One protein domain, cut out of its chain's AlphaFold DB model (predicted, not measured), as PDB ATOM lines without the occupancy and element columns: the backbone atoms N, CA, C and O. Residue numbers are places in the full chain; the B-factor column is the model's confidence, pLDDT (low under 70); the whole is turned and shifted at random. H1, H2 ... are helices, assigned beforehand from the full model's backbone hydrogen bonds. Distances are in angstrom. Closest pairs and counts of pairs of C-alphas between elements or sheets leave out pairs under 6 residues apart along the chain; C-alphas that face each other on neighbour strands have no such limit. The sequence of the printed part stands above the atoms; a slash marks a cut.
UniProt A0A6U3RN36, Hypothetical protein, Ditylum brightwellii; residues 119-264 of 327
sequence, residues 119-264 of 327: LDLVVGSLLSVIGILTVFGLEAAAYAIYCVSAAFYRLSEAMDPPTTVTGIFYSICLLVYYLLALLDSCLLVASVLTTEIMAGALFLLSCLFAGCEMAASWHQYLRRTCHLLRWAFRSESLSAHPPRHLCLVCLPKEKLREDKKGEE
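Overview. This is residues 119 to 264 of the 327 residues of the protein "Hypothetical protein" of Ditylum brightwellii (UniProt A0A6U3RN36). A long helical hairpin, H1 and H2 side by side, makes the length of a rod, and the shorter H3 folds back along part of it to complete a three-helix bundle. Beyond H3 a long link leads to the very short H4, and after it residues 250 to 255 and 257 to 264, most of them in H5, stick out from the body. The printed part has 146 residues with five named helices, H1 to H5 in chain order, and no named strand; its class is all helix. It is loose, with a radius of gyration of the C-alphas of 20.6 A, and spans 68 by 33 by 19 A.

Along the chain. H1 is residues 119 to 157, 56.2 A from first to last C-alpha, beginning at C-alpha 119 at (28.434, 2.793, 14.789). H2, the longest helix, is residues 166 to 209 and measures 63.9 A; its C-alpha 166 is at (13.208, 41.148, -33.578). H3 is residues 212 to 234, 32.9 A long. H4 is residues 246 to 249, 5.7 A long. H5 is residues 253 to 263, 16.0 A long, ending at C-alpha 263 at (15.632, 8.322, -38.793).

Arrangement. H1, H2 and H3 form an up and down bundle, in which each helix runs against the one before it. H1 and H2, a helical hairpin, touch at a shallow tilt of 7 degrees, opposite ways; their closest C-alphas are those of Ser 149 and Tyr 177, 4.8 A apart. H2 and H3, also a helical hairpin, touch at a shallow tilt of 17 degrees, opposite ways. H2 touches H3 with residues 195 to 207 alone, and the closest C-alphas of the two helices are those of Ser 206 and Ala 215, 4.7 A apart. H1 and H3 touch at a shallow tilt of 20 degrees, the same way, with the C-alphas of Ser 128 and Leu 222 closest at 6.0 A. H2 and H4 only just touch, with 3 pairs of C-alphas within 8 A, on residues 178 to 182 of H2 alone; the closest are those of Ala 181 and Leu 246, 6.9 A apart. H5 is apart from H1, H2, H3 and H4. Every O i to N i+4 pair is within hydrogen-bond range in H1, H2 and H3, and 6 of 7 are in H5; H4 is too short for such a pair.

Size, cuts and confidence. The two C-alphas farthest apart are those of Thr 164 and Ala 210, 68.3 A. The printed part has no cut. The link from H3 to H4, with 11 residues, is long. The mean pLDDT of the printed part is 89.5, but residues 246 to 264 are under 70.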
ATOM      1  N   LEU A 119      28.041   1.411  15.019       90.12
ATOM      2  CA  LEU A 119      28.434   2.793  14.789       90.12
ATOM      3  C   LEU A 119      28.813   3.072  13.325       90.12
ATOM      4  O   LEU A 119      28.395   4.103  12.808       90.12
ATOM      5  N   ASP A 120      29.539   2.181  12.640       90.69
ATOM      6  CA  ASP A 120      29.892   2.381  11.224       90.69
ATOM      7  C   ASP A 120      28.653   2.382  10.336       90.69
ATOM      8  O   ASP A 120      28.507   3.265   9.497       90.69
ATOM      9  N   LEU A 121      27.705   1.474  10.584       92.88
ATOM     10  CA  LEU A 121      26.448   1.453   9.842       92.88
ATOM     11  C   LEU A 121      25.702   2.788   9.983       92.88
ATOM     12  O   LEU A 121      25.200   3.319   8.994       92.88
ATOM     13  N   VAL A 122      25.655   3.355  11.194       95.06
ATOM     14  CA  VAL A 122      25.000   4.647  11.451       95.06
ATOM     15  C   VAL A 122      25.755   5.801  10.787       95.06
ATOM     16  O   VAL A 122      25.130   6.622  10.115       95.06
ATOM     17  N   VAL A 123      27.081   5.866  10.944       93.69
ATOM     18  CA  VAL A 123      27.916   6.938  10.375       93.69
ATOM     19  C   VAL A 123      27.915   6.880   8.849       93.69
ATOM     20  O   VAL A 123      27.636   7.890   8.201       93.69
ATOM     21  N   GLY A 124      28.156   5.701   8.275       93.94
ATOM     22  CA  GLY A 124      28.167   5.464   6.836       93.94
ATOM     23  C   GLY A 124      26.819   5.769   6.190       93.94
ATOM     24  O   GLY A 124      26.764   6.489   5.188       93.94
ATOM     25  N   SER A 125      25.715   5.338   6.811       95.88
ATOM     26  CA  SER A 125      24.364   5.653   6.329       95.88
ATOM     27  C   SER A 125      24.062   7.149   6.399       95.88
ATOM     28  O   SER A 125      23.572   7.720   5.426       95.88
ATOM     29  N   LEU A 126      24.374   7.814   7.520       96.62
ATOM     30  CA  LEU A 126      24.106   9.245   7.696       96.62
ATOM     31  C   LEU A 126      24.868  10.091   6.670       96.62
ATOM     32  O   LEU A 126      24.278  10.951   6.016       96.62
ATOM     33  N   LEU A 127      26.165   9.831   6.501       95.81
ATOM     34  CA  LEU A 127      27.000  10.528   5.523       95.81
ATOM     35  C   LEU A 127      26.553  10.250   4.087       95.81
ATOM     36  O   LEU A 127      26.515  11.176   3.277       95.81
ATOM     37  N   SER A 128      26.156   9.010   3.785       97.19
ATOM     38  CA  SER A 128      25.608   8.656   2.475       97.19
ATOM     39  C   SER A 128      24.326   9.433   2.183       97.19
ATOM     40  O   SER A 128      24.205  10.029   1.115       97.19
ATOM     41  N   VAL A 129      23.396   9.514   3.142       97.75
ATOM     42  CA  VAL A 129      22.158  10.298   3.001       97.75
ATOM     43  C   VAL A 129      22.466  11.779   2.782       97.75
ATOM     44  O   VAL A 129      21.899  12.385   1.874       97.75
ATOM     45  N   ILE A 130      23.391  12.367   3.548       97.88
ATOM     46  CA  ILE A 130      23.802  13.770   3.366       97.88
ATOM     47  C   ILE A 130      24.403  13.987   1.970       97.88
ATOM     48  O   ILE A 130      24.042  14.951   1.292       97.88
ATOM     49  N   GLY A 131      25.285  13.090   1.519       96.69
ATOM     50  CA  GLY A 131      25.890  13.151   0.188       96.69
ATOM     51  C   GLY A 131      24.841  13.077  -0.923       96.69
ATOM     52  O   GLY A 131      24.810  13.940  -1.801       96.69
ATOM     53  N   ILE A 132      23.925  12.109  -0.836       98.25
ATOM     54  CA  ILE A 132      22.830  11.921  -1.797       98.25
ATOM     55  C   ILE A 132      21.918  13.153  -1.836       98.25
ATOM     56  O   ILE A 132      21.632  13.654  -2.921       98.25
ATOM     57  N   LEU A 133      21.495  13.683  -0.682       98.19
ATOM     58  CA  LEU A 133      20.632  14.869  -0.613       98.19
ATOM     59  C   LEU A 133      21.317  16.124  -1.166       98.19
ATOM     60  O   LEU A 133      20.674  16.938  -1.827       98.19
ATOM     61  N   THR A 134      22.622  16.272  -0.933       97.94
ATOM     62  CA  THR A 134      23.395  17.405  -1.460       97.94
ATOM     63  C   THR A 134      23.474  17.346  -2.987       97.94
ATOM     64  O   THR A 134      23.174  18.334  -3.658       97.94
ATOM     65  N   VAL A 135      23.806  16.179  -3.552       97.94
ATOM     66  CA  VAL A 135      23.842  15.983  -5.012       97.94
ATOM     67  C   VAL A 135      22.445  16.124  -5.621       97.94
ATOM     68  O   VAL A 135      22.305  16.759  -6.662       97.94
ATOM     69  N   PHE A 136      21.403  15.621  -4.951       98.06
ATOM     70  CA  PHE A 136      20.010  15.827  -5.355       98.06
ATOM     71  C   PHE A 136      19.663  17.312  -5.465       98.06
ATOM     72  O   PHE A 136      19.103  17.735  -6.472       98.06
ATOM     73  N   GLY A 137      20.018  18.113  -4.456       97.94
ATOM     74  CA  GLY A 137      19.774  19.554  -4.465       97.94
ATOM     75  C   GLY A 137      20.478  20.266  -5.621       97.94
ATOM     76  O   GLY A 137      19.868  21.105  -6.285       97.94
ATOM     77  N   LEU A 138      21.734  19.901  -5.903       97.56
ATOM     78  CA  LEU A 138      22.498  20.459  -7.024       97.56
ATOM     79  C   LEU A 138      21.881  20.096  -8.380       97.56
ATOM     80  O   LEU A 138      21.699  20.982  -9.213       97.56
ATOM     81  N   GLU A 139      21.506  18.833  -8.596       97.31
ATOM     82  CA  GLU A 139      20.873  18.409  -9.854       97.31
ATOM     83  C   GLU A 139      19.453  18.973 -10.015       97.31
ATOM     84  O   GLU A 139      19.069  19.353 -11.119       97.31
ATOM     85  N   ALA A 140      18.686  19.121  -8.931       96.69
ATOM     86  CA  ALA A 140      17.381  19.779  -8.969       96.69
ATOM     87  C   ALA A 140      17.503  21.272  -9.329       96.69
ATOM     88  O   ALA A 140      16.712  21.787 -10.124       96.69
ATOM     89  N   ALA A 141      18.512  21.967  -8.793       97.38
ATOM     90  CA  ALA A 141      18.802  23.356  -9.147       97.38
ATOM     91  C   ALA A 141      19.248  23.491 -10.611       97.38
ATOM     92  O   ALA A 141      18.748  24.359 -11.330       97.38
ATOM     93  N   ALA A 142      20.131  22.599 -11.067       95.81
ATOM     94  CA  ALA A 142      20.558  22.502 -12.461       95.81
ATOM     95  C   ALA A 142      19.348  22.281 -13.389       95.81
ATOM     96  O   ALA A 142      19.125  23.032 -14.340       95.81
ATOM     97  N   TYR A 143      18.459  21.349 -13.027       95.19
ATOM     98  CA  TYR A 143      17.215  21.093 -13.749       95.19
ATOM     99  C   TYR A 143      16.304  22.328 -13.829       95.19
ATOM    100  O   TYR A 143      15.776  22.630 -14.900       95.19
ATOM    101  N   ALA A 144      16.150  23.083 -12.739       96.19
ATOM    102  CA  ALA A 144      15.367  24.318 -12.742       96.19
ATOM    103  C   ALA A 144      15.969  25.390 -13.672       96.19
ATOM    104  O   ALA A 144      15.240  25.999 -14.460       96.19
ATOM    105  N   ILE A 145      17.292  25.586 -13.630       96.19
ATOM    106  CA  ILE A 145      18.011  26.508 -14.526       96.19
ATOM    107  C   ILE A 145      17.841  26.090 -15.983       96.19
ATOM    108  O   ILE A 145      17.566  26.936 -16.835       96.19
ATOM    109  N   TYR A 146      17.929  24.792 -16.268       94.62
ATOM    110  CA  TYR A 146      17.659  24.265 -17.595       94.62
ATOM    111  C   TYR A 146      16.240  24.587 -18.069       94.62
ATOM    112  O   TYR A 146      16.088  25.040 -19.199       94.62
ATOM    113  N   CYS A 147      15.207  24.404 -17.242       94.56
ATOM    114  CA  CYS A 147      13.828  24.721 -17.630       94.56
ATOM    115  C   CYS A 147      13.667  26.199 -18.019       94.56
ATOM    116  O   CYS A 147      13.011  26.514 -19.013       94.56
ATOM    117  N   VAL A 148      14.306  27.109 -17.275       96.62
ATOM    118  CA  VAL A 148      14.316  28.545 -17.602       96.62
ATOM    119  C   VAL A 148      15.092  28.802 -18.896       96.62
ATOM    120  O   VAL A 148      14.607  29.510 -19.777       96.62
ATOM    121  N   SER A 149      16.267  28.189 -19.046       95.69
ATOM    122  CA  SER A 149      17.092  28.273 -20.255       95.69
ATOM    123  C   SER A 149      16.322  27.806 -21.497       95.69
ATOM    124  O   SER A 149      16.267  28.504 -22.511       95.69
ATOM    125  N   ALA A 150      15.628  26.673 -21.389       93.94
ATOM    126  CA  ALA A 150      14.780  26.116 -22.431       93.94
ATOM    127  C   ALA A 150      13.658  27.077 -22.841       93.94
ATOM    128  O   ALA A 150      13.395  27.221 -24.032       93.94
ATOM    129  N   ALA A 151      13.039  27.784 -21.891       95.88
ATOM    130  CA  ALA A 151      12.023  28.785 -22.202       95.88
ATOM    131  C   ALA A 151      12.586  29.946 -23.046       95.88
ATOM    132  O   ALA A 151      11.970  30.327 -24.042       95.88
ATOM    133  N   PHE A 152      13.775  30.466 -22.712       96.69
ATOM    134  CA  PHE A 152      14.441  31.504 -23.516       96.69
ATOM    135  C   PHE A 152      14.826  31.007 -24.910       96.69
ATOM    136  O   PHE A 152      14.656  31.732 -25.892       96.69
ATOM    137  N   TYR A 153      15.290  29.763 -25.013       95.44
ATOM    138  CA  TYR A 153      15.582  29.148 -26.302       95.44
ATOM    139  C   TYR A 153      14.319  29.030 -27.166       95.44
ATOM    140  O   TYR A 153      14.315  29.486 -28.307       95.44
ATOM    141  N   ARG A 154      13.213  28.516 -26.614       94.62
ATOM    142  CA  ARG A 154      11.921  28.430 -27.319       94.62
ATOM    143  C   ARG A 154      11.398  29.799 -27.744       94.62
ATOM    144  O   ARG A 154      10.874  29.938 -28.846       94.62
ATOM    145  N   LEU A 155      11.576  30.817 -26.903       95.69
ATOM    146  CA  LEU A 155      11.231  32.192 -27.253       95.69
ATOM    147  C   LEU A 155      12.083  32.705 -28.423       95.69
ATOM    148  O   LEU A 155      11.561  33.385 -29.303       95.69
ATOM    149  N   SER A 156      13.371  32.347 -28.471       95.88
ATOM    150  CA  SER A 156      14.237  32.666 -29.610       95.88
ATOM    151  C   SER A 156      13.822  31.935 -30.892       95.88
ATOM    152  O   SER A 156      13.789  32.563 -31.946       95.88
ATOM    153  N   GLU A 157      13.419  30.661 -30.810       94.00
ATOM    154  CA  GLU A 157      12.904  29.900 -31.960       94.00
ATOM    155  C   GLU A 157      11.624  30.523 -32.527       94.00
ATOM    156  O   GLU A 157      11.462  30.598 -33.740       94.00
ATOM    157  N   ALA A 158      10.740  31.039 -31.669       95.12
ATOM    158  CA  ALA A 158       9.523  31.723 -32.107       95.12
ATOM    159  C   ALA A 158       9.792  33.035 -32.876       95.12
ATOM    160  O   ALA A 158       8.891  33.556 -33.531       95.12
ATOM    161  N   MET A 159      11.013  33.579 -32.794       95.44
ATOM    162  CA  MET A 159      11.445  34.782 -33.512       95.44
ATOM    163  C   MET A 159      12.239  34.480 -34.794       95.44
ATOM    164  O   MET A 159      12.701  35.425 -35.433       95.44
ATOM    165  N   ASP A 160      12.414  33.208 -35.168       93.00
ATOM    166  CA  ASP A 160      13.137  32.776 -36.372       93.00
ATOM    167  C   ASP A 160      12.178  32.697 -37.590       93.00
ATOM    168  O   ASP A 160      11.160  32.004 -37.504       93.00
ATOM    169  N   PRO A 161      12.442  33.377 -38.731       93.62
ATOM    170  CA  PRO A 161      13.596  34.230 -39.023       93.62
ATOM    171  C   PRO A 161      13.501  35.637 -38.403       93.62
ATOM    172  O   PRO A 161      12.446  36.278 -38.470       93.62
ATOM    173  N   PRO A 162      14.609  36.178 -37.858       94.44
ATOM    174  CA  PRO A 162      14.593  37.492 -37.233       94.44
ATOM    175  C   PRO A 162      14.491  38.626 -38.265       94.44
ATOM    176  O   PRO A 162      15.229  38.692 -39.246       94.44
ATOM    177  N   THR A 163      13.601  39.581 -37.995       96.19
ATOM    178  CA  THR A 163      13.546  40.903 -38.639       96.19
ATOM    179  C   THR A 163      14.564  41.852 -37.997       96.19
ATOM    180  O   THR A 163      15.100  41.558 -36.931       96.19
ATOM    181  N   THR A 164      14.794  43.043 -38.561       93.56
ATOM    182  CA  THR A 164      15.708  44.044 -37.967       93.56
ATOM    183  C   THR A 164      15.356  44.395 -36.515       93.56
ATOM    184  O   THR A 164      16.248  44.586 -35.695       93.56
ATOM    185  N   VAL A 165      14.060  44.456 -36.177       92.00
ATOM    186  CA  VAL A 165      13.598  44.776 -34.814       92.00
ATOM    187  C   VAL A 165      13.657  43.544 -33.911       92.00
ATOM    188  O   VAL A 165      14.160  43.629 -32.792       92.00
ATOM    189  N   THR A 166      13.194  42.383 -34.385       95.88
ATOM    190  CA  THR A 166      13.208  41.148 -33.578       95.88
ATOM    191  C   THR A 166      14.607  40.553 -33.423       95.88
ATOM    192  O   THR A 166      14.839  39.814 -32.473       95.88
ATOM    193  N   GLY A 167      15.571  40.930 -34.267       96.06
ATOM    194  CA  GLY A 167      16.956  40.460 -34.203       96.06
ATOM    195  C   GLY A 167      17.683  40.833 -32.910       96.06
ATOM    196  O   GLY A 167      18.459  40.030 -32.390       96.06
ATOM    197  N   ILE A 168      17.392  42.005 -32.334       95.56
ATOM    198  CA  ILE A 168      17.957  42.403 -31.033       95.56
ATOM    199  C   ILE A 168      17.401  41.500 -29.925       95.56
ATOM    200  O   ILE A 168      18.165  40.947 -29.136       95.56
ATOM    201  N   PHE A 169      16.080  41.293 -29.896       96.06
ATOM    202  CA  PHE A 169      15.429  40.426 -28.909       96.06
ATOM    203  C   PHE A 169      15.865  38.966 -29.043       96.06
ATOM    204  O   PHE A 169      16.141  38.319 -28.036       96.06
ATOM    205  N   TYR A 170      15.994  38.475 -30.275       95.69
ATOM    206  CA  TYR A 170      16.541  37.159 -30.589       95.69
ATOM    207  C   TYR A 170      17.947  36.984 -30.005       95.69
ATOM    208  O   TYR A 170      18.200  36.030 -29.271       95.69
ATOM    209  N   SER A 171      18.834  37.955 -30.250       95.19
ATOM    210  CA  SER A 171      20.214  37.934 -29.750       95.19
ATOM    211  C   SER A 171      20.274  37.948 -28.220       95.19
ATOM    212  O   SER A 171      21.050  37.201 -27.630       95.19
ATOM    213  N   ILE A 172      19.430  38.756 -27.566       96.56
ATOM    214  CA  ILE A 172      19.339  38.803 -26.100       96.56
ATOM    215  C   ILE A 172      18.833  37.466 -25.543       96.56
ATOM    216  O   ILE A 172      19.424  36.948 -24.599       96.56
ATOM    217  N   CYS A 173      17.781  36.882 -26.125       96.31
ATOM    218  CA  CYS A 173      17.243  35.598 -25.666       96.31
ATOM    219  C   CYS A 173      18.276  34.475 -25.800       96.31
ATOM    220  O   CYS A 173      18.453  33.699 -24.862       96.31
ATOM    221  N   LEU A 174      19.001  34.424 -26.922       95.00
ATOM    222  CA  LEU A 174      20.093  33.469 -27.101       95.00
ATOM    223  C   LEU A 174      21.237  33.699 -26.113       95.00
ATOM    224  O   LEU A 174      21.738  32.736 -25.541       95.00
ATOM    225  N   LEU A 175      21.639  34.951 -25.874       95.81
ATOM    226  CA  LEU A 175      22.678  35.262 -24.892       95.81
ATOM    227  C   LEU A 175      22.284  34.763 -23.495       95.81
ATOM    228  O   LEU A 175      23.086  34.112 -22.829       95.81
ATOM    229  N   VAL A 176      21.044  35.023 -23.069       96.62
ATOM    230  CA  VAL A 176      20.520  34.544 -21.781       96.62
ATOM    231  C   VAL A 176      20.484  33.014 -21.736       96.62
ATOM    232  O   VAL A 176      20.930  32.436 -20.747       96.62
ATOM    233  N   TYR A 177      20.030  32.354 -22.806       95.44
ATOM    234  CA  TYR A 177      20.078  30.893 -22.930       95.44
ATOM    235  C   TYR A 177      21.502  30.349 -22.725       95.44
ATOM    236  O   TYR A 177      21.704  29.483 -21.876       95.44
ATOM    237  N   TYR A 178      22.503  30.889 -23.428       94.38
ATOM    238  CA  TYR A 178      23.888  30.417 -23.311       94.38
ATOM    239  C   TYR A 178      24.483  30.658 -21.920       94.38
ATOM    240  O   TYR A 178      25.190  29.792 -21.407       94.38
ATOM    241  N   LEU A 179      24.176  31.791 -21.279       95.75
ATOM    242  CA  LEU A 179      24.611  32.060 -19.905       95.75
ATOM    243  C   LEU A 179      24.000  31.067 -18.907       95.75
ATOM    244  O   LEU A 179      24.702  30.559 -18.034       95.75
ATOM    245  N   LEU A 180      22.710  30.751 -19.048       95.38
ATOM    246  CA  LEU A 180      22.042  29.765 -18.198       95.38
ATOM    247  C   LEU A 180      22.532  28.336 -18.477       95.38
ATOM    248  O   LEU A 180      22.695  27.559 -17.542       95.38
ATOM    249  N   ALA A 181      22.819  27.989 -19.735       93.19
ATOM    250  CA  ALA A 181      23.411  26.700 -20.098       93.19
ATOM    251  C   ALA A 181      24.840  26.537 -19.541       93.19
ATOM    252  O   ALA A 181      25.219  25.455 -19.087       93.19
ATOM    253  N   LEU A 182      25.627  27.621 -19.518       94.31
ATOM    254  CA  LEU A 182      26.930  27.643 -18.851       94.31
ATOM    255  C   LEU A 182      26.779  27.423 -17.344       94.31
ATOM    256  O   LEU A 182      27.510  26.619 -16.771       94.31
ATOM    257  N   LEU A 183      25.803  28.080 -16.712       95.75
ATOM    258  CA  LEU A 183      25.524  27.898 -15.289       95.75
ATOM    259  C   LEU A 183      25.097  26.456 -14.955       95.75
ATOM    260  O   LEU A 183      25.601  25.895 -13.983       95.75
ATOM    261  N   ASP A 184      24.238  25.833 -15.771       94.75
ATOM    262  CA  ASP A 184      23.880  24.405 -15.652       94.75
ATOM    263  C   ASP A 184      25.122  23.499 -15.728       94.75
ATOM    264  O   ASP A 184      25.287  22.577 -14.925       94.75
ATOM    265  N   SER A 185      26.046  23.808 -16.641       93.38
ATOM    266  CA  SER A 185      27.306  23.071 -16.788       93.38
ATOM    267  C   SER A 185      28.228  23.249 -15.577       93.38
ATOM    268  O   SER A 185      28.837  22.284 -15.118       93.38
ATOM    269  N   CYS A 186      28.308  24.454 -15.004       95.88
ATOM    270  CA  CYS A 186      29.048  24.692 -13.762       95.88
ATOM    271  C   CYS A 186      28.453  23.910 -12.582       95.88
ATOM    272  O   CYS A 186      29.207  23.363 -11.777       95.88
ATOM    273  N   LEU A 187      27.122  23.818 -12.489       95.94
ATOM    274  CA  LEU A 187      26.453  23.025 -11.455       95.94
ATOM    275  C   LEU A 187      26.703  21.524 -11.613       95.94
ATOM    276  O   LEU A 187      26.891  20.847 -10.605       95.94
ATOM    277  N   LEU A 188      26.790  21.016 -12.846       94.00
ATOM    278  CA  LEU A 188      27.204  19.634 -13.101       94.00
ATOM    279  C   LEU A 188      28.623  19.364 -12.587       94.00
ATOM    280  O   LEU A 188      28.874  18.366 -11.917       94.00
ATOM    281  N   VAL A 189      29.570  20.257 -12.885       96.25
ATOM    282  CA  VAL A 189      30.946  20.115 -12.385       96.25
ATOM    283  C   VAL A 189      30.958  20.164 -10.855       96.25
ATOM    284  O   VAL A 189      31.604  19.335 -10.217       96.25
ATOM    285  N   ALA A 190      30.195  21.081 -10.257       96.88
ATOM    286  CA  ALA A 190      30.064  21.178  -8.809       96.88
ATOM    287  C   ALA A 190      29.459  19.908  -8.184       96.88
ATOM    288  O   ALA A 190      29.930  19.479  -7.129       96.88
ATOM    289  N   SER A 191      28.465  19.273  -8.816       97.50
ATOM    290  CA  SER A 191      27.846  18.042  -8.307       97.50
ATOM    291  C   SER A 191      28.804  16.849  -8.355       97.50
ATOM    292  O   SER A 191      28.878  16.081  -7.390       97.50
ATOM    293  N   VAL A 192      29.614  16.736  -9.413       97.19
ATOM    294  CA  VAL A 192      30.678  15.722  -9.517       97.19
ATOM    295  C   VAL A 192      31.751  15.949  -8.453       97.19
ATOM    296  O   VAL A 192      32.046  15.030  -7.695       97.19
ATOM    297  N   LEU A 193      32.278  17.173  -8.323       97.94
ATOM    298  CA  LEU A 193      33.287  17.496  -7.305       97.94
ATOM    299  C   LEU A 193      32.771  17.243  -5.884       97.94
ATOM    300  O   LEU A 193      33.481  16.670  -5.061       97.94
ATOM    301  N   THR A 194      31.521  17.619  -5.608       97.19
ATOM    302  CA  THR A 194      30.879  17.365  -4.313       97.19
ATOM    303  C   THR A 194      30.771  15.868  -4.037       97.19
ATOM    304  O   THR A 194      31.061  15.439  -2.924       97.19
ATOM    305  N   THR A 195      30.410  15.064  -5.043       97.75
ATOM    306  CA  THR A 195      30.349  13.600  -4.912       97.75
ATOM    307  C   THR A 195      31.711  13.028  -4.518       97.75
ATOM    308  O   THR A 195      31.784  12.253  -3.570       97.75
ATOM    309  N   GLU A 196      32.788  13.433  -5.194       98.06
ATOM    310  CA  GLU A 196      34.142  12.927  -4.921       98.06
ATOM    311  C   GLU A 196      34.662  13.369  -3.543       98.06
ATOM    312  O   GLU A 196      35.222  12.559  -2.805       98.06
ATOM    313  N   ILE A 197      34.416  14.622  -3.141       97.81
ATOM    314  CA  ILE A 197      34.789  15.121  -1.806       97.81
ATOM    315  C   ILE A 197      34.035  14.356  -0.711       97.81
ATOM    316  O   ILE A 197      34.642  13.924   0.269       97.81
ATOM    317  N   MET A 198      32.722  14.164  -0.875       97.38
ATOM    318  CA  MET A 198      31.895  13.447   0.098       97.38
ATOM    319  C   MET A 198      32.253  11.962   0.166       97.38
ATOM    320  O   MET A 198      32.318  11.407   1.260       97.38
ATOM    321  N   ALA A 199      32.532  11.324  -0.973       97.06
ATOM    322  CA  ALA A 199      32.981   9.939  -1.021       97.06
ATOM    323  C   ALA A 199      34.351   9.776  -0.350       97.06
ATOM    324  O   ALA A 199      34.516   8.874   0.470       97.06
ATOM    325  N   GLY A 200      35.304  10.677  -0.607       97.44
ATOM    326  CA  GLY A 200      36.598  10.684   0.074       97.44
ATOM    327  C   GLY A 200      36.471  10.880   1.589       97.44
ATOM    328  O   GLY A 200      37.096  10.157   2.362       97.44
ATOM    329  N   ALA A 201      35.616  11.807   2.034       96.69
ATOM    330  CA  ALA A 201      35.343  12.019   3.457       96.69
ATOM    331  C   ALA A 201      34.697  10.785   4.115       96.69
ATOM    332  O   ALA A 201      35.104  10.387   5.207       96.69
ATOM    333  N   LEU A 202      33.731  10.160   3.437       96.56
ATOM    334  CA  LEU A 202      33.092   8.917   3.868       96.56
ATOM    335  C   LEU A 202      34.112   7.779   3.985       96.56
ATOM    336  O   LEU A 202      34.151   7.109   5.010       96.56
ATOM    337  N   PHE A 203      34.990   7.615   2.993       97.44
ATOM    338  CA  PHE A 203      36.053   6.611   3.019       97.44
ATOM    339  C   PHE A 203      36.993   6.801   4.216       97.44
ATOM    340  O   PHE A 203      37.256   5.849   4.950       97.44
ATOM    341  N   LEU A 204      37.473   8.029   4.449       97.19
ATOM    342  CA  LEU A 204      38.371   8.324   5.568       97.19
ATOM    343  C   LEU A 204      37.699   8.061   6.917       97.19
ATOM    344  O   LEU A 204      38.320   7.476   7.800       97.19
ATOM    345  N   LEU A 205      36.432   8.452   7.078       95.44
ATOM    346  CA  LEU A 205      35.694   8.227   8.319       95.44
ATOM    347  C   LEU A 205      35.395   6.740   8.543       95.44
ATOM    348  O   LEU A 205      35.659   6.238   9.632       95.44
ATOM    349  N   SER A 206      34.932   6.007   7.530       94.88
ATOM    350  CA  SER A 206      34.695   4.563   7.650       94.88
ATOM    351  C   SER A 206      35.984   3.771   7.881       94.88
ATOM    352  O   SER A 206      35.967   2.805   8.643       94.88
ATOM    353  N   CYS A 207      37.134   4.200   7.338       95.44
ATOM    354  CA  CYS A 207      38.427   3.580   7.654       95.44
ATOM    355  C   CYS A 207      38.733   3.620   9.159       95.44
ATOM    356  O   CYS A 207      39.302   2.666   9.685       95.44
ATOM    357  N   LEU A 208      38.334   4.693   9.853       94.50
ATOM    358  CA  LEU A 208      38.570   4.852  11.291       94.50
ATOM    359  C   LEU A 208      37.674   3.953  12.156       94.50
ATOM    360  O   LEU A 208      38.076   3.608  13.265       94.50
ATOM    361  N   PHE A 209      36.479   3.583  11.680       93.25
ATOM    362  CA  PHE A 209      35.482   2.866  12.488       93.25
ATOM    363  C   PHE A 209      35.264   1.400  12.091       93.25
ATOM    364  O   PHE A 209      34.962   0.589  12.967       93.25
ATOM    365  N   ALA A 210      35.412   1.048  10.811       91.69
ATOM    366  CA  ALA A 210      35.129  -0.292  10.280       91.69
ATOM    367  C   ALA A 210      36.248  -0.903   9.425       91.69
ATOM    368  O   ALA A 210      36.138  -2.060   9.018       91.69
ATOM    369  N   GLY A 211      37.332  -0.166   9.174       93.25
ATOM    370  CA  GLY A 211      38.450  -0.629   8.356       93.25
ATOM    371  C   GLY A 211      38.257  -0.398   6.853       93.25
ATOM    372  O   GLY A 211      37.236   0.114   6.393       93.25
ATOM    373  N   CYS A 212      39.288  -0.739   6.077       94.00
ATOM    374  CA  CYS A 212      39.402  -0.329   4.675       94.00
ATOM    375  C   CYS A 212      38.415  -1.032   3.730       94.00
ATOM    376  O   CYS A 212      37.931  -0.397   2.798       94.00
ATOM    377  N   GLU A 213      38.084  -2.304   3.978       91.94
ATOM    378  CA  GLU A 213      37.140  -3.079   3.150       91.94
ATOM    379  C   GLU A 213      35.741  -2.442   3.163       91.94
ATOM    380  O   GLU A 213      35.182  -2.104   2.118       91.94
ATOM    381  N   MET A 214      35.204  -2.188   4.361       92.12
ATOM    382  CA  MET A 214      33.900  -1.543   4.527       92.12
ATOM    383  C   MET A 214      33.906  -0.102   4.013       92.12
ATOM    384  O   MET A 214      32.960   0.321   3.347       92.12
ATOM    385  N   ALA A 215      34.986   0.644   4.256       94.12
ATOM    386  CA  ALA A 215      35.139   1.995   3.729       94.12
ATOM    387  C   ALA A 215      35.110   2.037   2.193       94.12
ATOM    388  O   ALA A 215      34.475   2.922   1.615       94.12
ATOM    389  N   ALA A 216      35.753   1.073   1.525       94.94
ATOM    390  CA  ALA A 216      35.734   0.956   0.072       94.94
ATOM    391  C   ALA A 216      34.317   0.667  -0.456       94.94
ATOM    392  O   ALA A 216      33.891   1.292  -1.430       94.94
ATOM    393  N   SER A 217      33.566  -0.204   0.224       94.44
ATOM    394  CA  SER A 217      32.165  -0.492  -0.112       94.44
ATOM    395  C   SER A 217      31.284   0.763  -0.022       94.44
ATOM    396  O   SER A 217      30.618   1.127  -0.994       94.44
ATOM    397  N   TRP A 218      31.357   1.503   1.091       96.31
ATOM    398  CA  TRP A 218      30.622   2.761   1.276       96.31
ATOM    399  C   TRP A 218      30.992   3.832   0.243       96.31
ATOM    400  O   TRP A 218      30.117   4.508  -0.304       96.31
ATOM    401  N   HIS A 219      32.283   3.957  -0.064       95.88
ATOM    402  CA  HIS A 219      32.784   4.862  -1.094       95.88
ATOM    403  C   HIS A 219      32.168   4.556  -2.469       95.88
ATOM    404  O   HIS A 219      31.637   5.458  -3.126       95.88
ATOM    405  N   GLN A 220      32.181   3.287  -2.892       96.62
ATOM    406  CA  GLN A 220      31.598   2.877  -4.174       96.62
ATOM    407  C   GLN A 220      30.076   3.025  -4.194       96.62
ATOM    408  O   GLN A 220      29.514   3.504  -5.183       96.62
ATOM    409  N   TYR A 221      29.405   2.681  -3.092       96.75
ATOM    410  CA  TYR A 221      27.962   2.845  -2.944       96.75
ATOM    411  C   TYR A 221      27.528   4.298  -3.174       96.75
ATOM    412  O   TYR A 221      26.620   4.559  -3.977       96.75
ATOM    413  N   LEU A 222      28.200   5.255  -2.525       97.06
ATOM    414  CA  LEU A 222      27.874   6.672  -2.669       97.06
ATOM    415  C   LEU A 222      28.103   7.152  -4.109       97.06
ATOM    416  O   LEU A 222      27.208   7.762  -4.698       97.06
ATOM    417  N   ARG A 223      29.255   6.824  -4.716       97.25
ATOM    418  CA  ARG A 223      29.567   7.220  -6.103       97.25
ATOM    419  C   ARG A 223      28.546   6.674  -7.097       97.25
ATOM    420  O   ARG A 223      28.033   7.439  -7.918       97.25
ATOM    421  N   ARG A 224      28.202   5.383  -6.996       97.00
ATOM    422  CA  ARG A 224      27.209   4.731  -7.863       97.00
ATOM    423  C   ARG A 224      25.836   5.382  -7.728       97.00
ATOM    424  O   ARG A 224      25.213   5.703  -8.737       97.00
ATOM    425  N   THR A 225      25.385   5.627  -6.501       97.19
ATOM    426  CA  THR A 225      24.067   6.226  -6.246       97.19
ATOM    427  C   THR A 225      23.987   7.656  -6.779       97.19
ATOM    428  O   THR A 225      23.047   8.000  -7.493       97.19
ATOM    429  N   CYS A 226      25.005   8.482  -6.522       97.75
ATOM    430  CA  CYS A 226      25.079   9.842  -7.059       97.75
ATOM    431  C   CYS A 226      25.180   9.858  -8.594       97.75
ATOM    432  O   CYS A 226      24.623  10.749  -9.232       97.75
ATOM    433  N   HIS A 227      25.852   8.880  -9.208       96.19
ATOM    434  CA  HIS A 227      25.888   8.738 -10.665       96.19
ATOM    435  C   HIS A 227      24.510   8.401 -11.248       96.19
ATOM    436  O   HIS A 227      24.070   9.055 -12.193       96.19
ATOM    437  N   LEU A 228      23.802   7.425 -10.669       96.00
ATOM    438  CA  LEU A 228      22.436   7.075 -11.077       96.00
ATOM    439  C   LEU A 228      21.486   8.264 -10.939       96.00
ATOM    440  O   LEU A 228      20.658   8.500 -11.816       96.00
ATOM    441  N   LEU A 229      21.643   9.051  -9.874       96.62
ATOM    442  CA  LEU A 229      20.843  10.247  -9.666       96.62
ATOM    443  C   LEU A 229      21.082  11.293 -10.762       96.62
ATOM    444  O   LEU A 229      20.127  11.802 -11.346       96.62
ATOM    445  N   ARG A 230      22.350  11.567 -11.092       95.31
ATOM    446  CA  ARG A 230      22.716  12.459 -12.204       95.31
ATOM    447  C   ARG A 230      22.130  11.980 -13.527       95.31
ATOM    448  O   ARG A 230      21.584  12.785 -14.277       95.31
ATOM    449  N   TRP A 231      22.209  10.678 -13.789       94.75
ATOM    450  CA  TRP A 231      21.622  10.076 -14.980       94.75
ATOM    451  C   TRP A 231      20.098  10.259 -15.019       94.75
ATOM    452  O   TRP A 231      19.570  10.688 -16.041       94.75
ATOM    453  N   ALA A 232      19.391  10.056 -13.903       94.62
ATOM    454  CA  ALA A 232      17.940  10.241 -13.836       94.62
ATOM    455  C   ALA A 232      17.508  11.677 -14.203       94.62
ATOM    456  O   ALA A 232      16.607  11.860 -15.022       94.62
ATOM    457  N   PHE A 233      18.197  12.698 -13.678       94.25
ATOM    458  CA  PHE A 233      17.924  14.112 -13.985       94.25
ATOM    459  C   PHE A 233      18.325  14.551 -15.401       94.25
ATOM    460  O   PHE A 233      17.940  15.640 -15.845       94.25
ATOM    461  N   ARG A 234      19.141  13.749 -16.091       90.19
ATOM    462  CA  ARG A 234      19.732  14.075 -17.398       90.19
ATOM    463  C   ARG A 234      19.382  13.065 -18.483       90.19
ATOM    464  O   ARG A 234      19.970  13.125 -19.556       90.19
ATOM    465  N   SER A 235      18.435  12.171 -18.223       89.75
ATOM    466  CA  SER A 235      17.987  11.209 -19.222       89.75
ATOM    467  C   SER A 235      17.419  11.927 -20.453       89.75
ATOM    468  O   SER A 235      16.854  13.027 -20.378       89.75
ATOM    469  N   GLU A 236      17.615  11.314 -21.615       81.12
ATOM    470  CA  GLU A 236      17.268  11.896 -22.916       81.12
ATOM    471  C   GLU A 236      15.770  12.201 -23.033       81.12
ATOM    472  O   GLU A 236      15.381  13.209 -23.624       81.12
ATOM    473  N   SER A 237      14.928  11.406 -22.366       79.12
ATOM    474  CA  SER A 237      13.475  11.604 -22.329       79.12
ATOM    475  C   SER A 237      13.063  12.958 -21.735       79.12
ATOM    476  O   SER A 237      12.055  13.530 -22.147       79.12
ATOM    477  N   LEU A 238      13.854  13.506 -20.808       75.06
ATOM    478  CA  LEU A 238      13.612  14.801 -20.161       75.06
ATOM    479  C   LEU A 238      14.270  15.979 -20.899       75.06
ATOM    480  O   LEU A 238      13.935  17.136 -20.635       75.06
ATOM    481  N   SER A 239      15.205  15.715 -21.815       70.88
ATOM    482  CA  SER A 239      16.080  16.732 -22.423       70.88
ATOM    483  C   SER A 239      15.934  16.869 -23.942       70.88
ATOM    484  O   SER A 239      16.785  17.469 -24.599       70.88
ATOM    485  N   ALA A 240      14.816  16.389 -24.494       70.38
ATOM    486  CA  ALA A 240      14.605  16.273 -25.934       70.38
ATOM    487  C   ALA A 240      14.873  17.565 -26.735       70.38
ATOM    488  O   ALA A 240      15.450  17.460 -27.810       70.38
ATOM    489  N   HIS A 241      14.512  18.767 -26.244       80.38
ATOM    490  CA  HIS A 241      14.908  20.058 -26.845       80.38
ATOM    491  C   HIS A 241      14.684  21.261 -25.899       80.38
ATOM    492  O   HIS A 241      13.559  21.422 -25.410       80.38
ATOM    493  N   PRO A 242      15.667  22.177 -25.730       86.12
ATOM    494  CA  PRO A 242      16.986  22.241 -26.381       86.12
ATOM    495  C   PRO A 242      18.026  21.267 -25.804       86.12
ATOM    496  O   PRO A 242      17.921  20.887 -24.640       86.12
ATOM    497  N   PRO A 243      19.068  20.900 -26.578       81.25
ATOM    498  CA  PRO A 243      20.156  20.075 -26.063       81.25
ATOM    499  C   PRO A 243      20.847  20.772 -24.882       81.25
ATOM    500  O   PRO A 243      21.187  21.954 -24.949       81.25
ATOM    501  N   ARG A 244      21.080  20.021 -23.799       79.12
ATOM    502  CA  ARG A 244      21.843  20.493 -22.627       79.12
ATOM    503  C   ARG A 244      23.340  20.626 -22.894       79.12
ATOM    504  O   ARG A 244      24.044  21.318 -22.166       79.12
ATOM    505  N   HIS A 245      23.841  19.966 -23.931       73.62
ATOM    506  CA  HIS A 245      25.262  19.946 -24.242       73.62
ATOM    507  C   HIS A 245      25.659  21.192 -25.039       73.62
ATOM    508  O   HIS A 245      25.422  21.262 -26.245       73.62
ATOM    509  N   LEU A 246      26.336  22.139 -24.376       65.44
ATOM    510  CA  LEU A 246      26.961  23.319 -25.001       65.44
ATOM    511  C   LEU A 246      27.785  22.958 -26.250       65.44
ATOM    512  O   LEU A 246      27.781  23.702 -27.226       65.44
ATOM    513  N   CYS A 247      28.444  21.794 -26.243       56.16
ATOM    514  CA  CYS A 247      29.321  21.349 -27.328       56.16
ATOM    515  C   CYS A 247      28.569  21.019 -28.634       56.16
ATOM    516  O   CYS A 247      29.115  21.201 -29.719       56.16
ATOM    517  N   LEU A 248      27.304  20.583 -28.558       57.69
ATOM    518  CA  LEU A 248      26.527  20.217 -29.750       57.69
ATOM    519  C   LEU A 248      25.944  21.433 -30.477       57.69
ATOM    520  O   LEU A 248      25.679  21.358 -31.672       57.69
ATOM    521  N   VAL A 249      25.776  22.567 -29.792       55.72
ATOM    522  CA  VAL A 249      25.193  23.779 -30.393       55.72
ATOM    523  C   VAL A 249      26.177  24.478 -31.343       55.72
ATOM    524  O   VAL A 249      25.758  25.186 -32.257       55.72
ATOM    525  N   CYS A 250      27.484  24.239 -31.187       54.03
ATOM    526  CA  CYS A 250      28.505  24.718 -32.122       54.03
ATOM    527  C   CYS A 250      28.578  23.900 -33.421       54.03
ATOM    528  O   CYS A 250      29.247  24.330 -34.363       54.03
ATOM    529  N   LEU A 251      27.919  22.737 -33.495       54.78
ATOM    530  CA  LEU A 251      27.876  21.966 -34.731       54.78
ATOM    531  C   LEU A 251      26.876  22.604 -35.712       54.78
ATOM    532  O   LEU A 251      25.767  22.969 -35.313       54.78
ATOM    533  N   PRO A 252      27.234  22.747 -37.001       60.44
ATOM    534  CA  PRO A 252      26.334  23.295 -38.008       60.44
ATOM    535  C   PRO A 252      24.999  22.535 -38.028       60.44
ATOM    536  O   PRO A 252      24.984  21.313 -38.186       60.44
ATOM    537  N   LYS A 253      23.873  23.261 -37.917       57.34
ATOM    538  CA  LYS A 253      22.505  22.697 -37.943       57.34
ATOM    539  C   LYS A 253      22.232  21.812 -39.167       57.34
ATOM    540  O   LYS A 253      21.356  20.954 -39.098       57.34
ATOM    541  N   GLU A 254      22.958  22.011 -40.270       63.34
ATOM    542  CA  GLU A 254      22.858  21.174 -41.471       63.34
ATOM    543  C   GLU A 254      23.197  19.709 -41.186       63.34
ATOM    544  O   GLU A 254      22.447  18.837 -41.613       63.34
ATOM    545  N   LYS A 255      24.220  19.433 -40.368       58.09
ATOM    546  CA  LYS A 255      24.635  18.057 -40.054       58.09
ATOM    547  C   LYS A 255      23.580  17.315 -39.223       58.09
ATOM    548  O   LYS A 255      23.171  16.217 -39.567       58.09
ATOM    549  N   LEU A 256      23.032  17.983 -38.206       57.38
ATOM    550  CA  LEU A 256      21.970  17.435 -37.348       57.38
ATOM    551  C   LEU A 256      20.636  17.213 -38.086       57.38
ATOM    552  O   LEU A 256      19.871  16.320 -37.722       57.38
ATOM    553  N   ARG A 257      20.326  18.029 -39.105       58.75
ATOM    554  CA  ARG A 257      19.131  17.829 -39.943       58.75
ATOM    555  C   ARG A 257      19.289  16.655 -40.902       58.75
ATOM    556  O   ARG A 257      18.294  15.989 -41.171       58.75
ATOM    557  N   GLU A 258      20.487  16.414 -41.424       62.12
ATOM    558  CA  GLU A 258      20.752  15.258 -42.287       62.12
ATOM    559  C   GLU A 258      20.659  13.930 -41.524       62.12
ATOM    560  O   GLU A 258      20.120  12.965 -42.078       62.12
ATOM    561  N   ASP A 259      21.080  13.924 -40.255       59.03
ATOM    562  CA  ASP A 259      20.992  12.762 -39.366       59.03
ATOM    563  C   ASP A 259      19.532  12.458 -38.985       59.03
ATOM    564  O   ASP A 259      19.042  11.364 -39.256       59.03
ATOM    565  N   LYS A 260      18.769  13.449 -38.489       57.41
ATOM    566  CA  LYS A 260      17.349  13.239 -38.129       57.41
ATOM    567  C   LYS A 260      16.457  12.877 -39.317       57.41
ATOM    568  O   LYS A 260      15.538  12.079 -39.176       57.41
ATOM    569  N   LYS A 261      16.734  13.427 -40.504       55.94
ATOM    570  CA  LYS A 261      15.988  13.079 -41.724       55.94
ATOM    571  C   LYS A 261      16.280  11.651 -42.199       55.94
ATOM    572  O   LYS A 261      15.609  11.163 -43.094       55.94
ATOM    573  N   GLY A 262      17.298  10.986 -41.651       58.22
ATOM    574  CA  GLY A 262      17.505   9.559 -41.871       58.22
ATOM    575  C   GLY A 262      16.727   8.641 -40.959       58.22
ATOM    576  O   GLY A 262      16.506   7.504 -41.345       58.22
ATOM    577  N   GLU A 263      16.286   9.136 -39.811       57.09
ATOM    578  CA  GLU A 263      15.632   8.322 -38.793       57.09
ATOM    579  C   GLU A 263      14.101   8.347 -38.932       57.09
ATOM    580  O   GLU A 263      13.448   7.334 -38.713       57.09
ATOM    581  N   GLU A 264      13.520   9.461 -39.400       58.50
ATOM    582  CA  GLU A 264      12.077   9.551 -39.706       58.50
ATOM    583  C   GLU A 264      11.673   8.848 -41.019       58.50
ATOM    584  O   GLU A 264      10.499   8.536 -41.198       58.50
TER     585      GLU A 264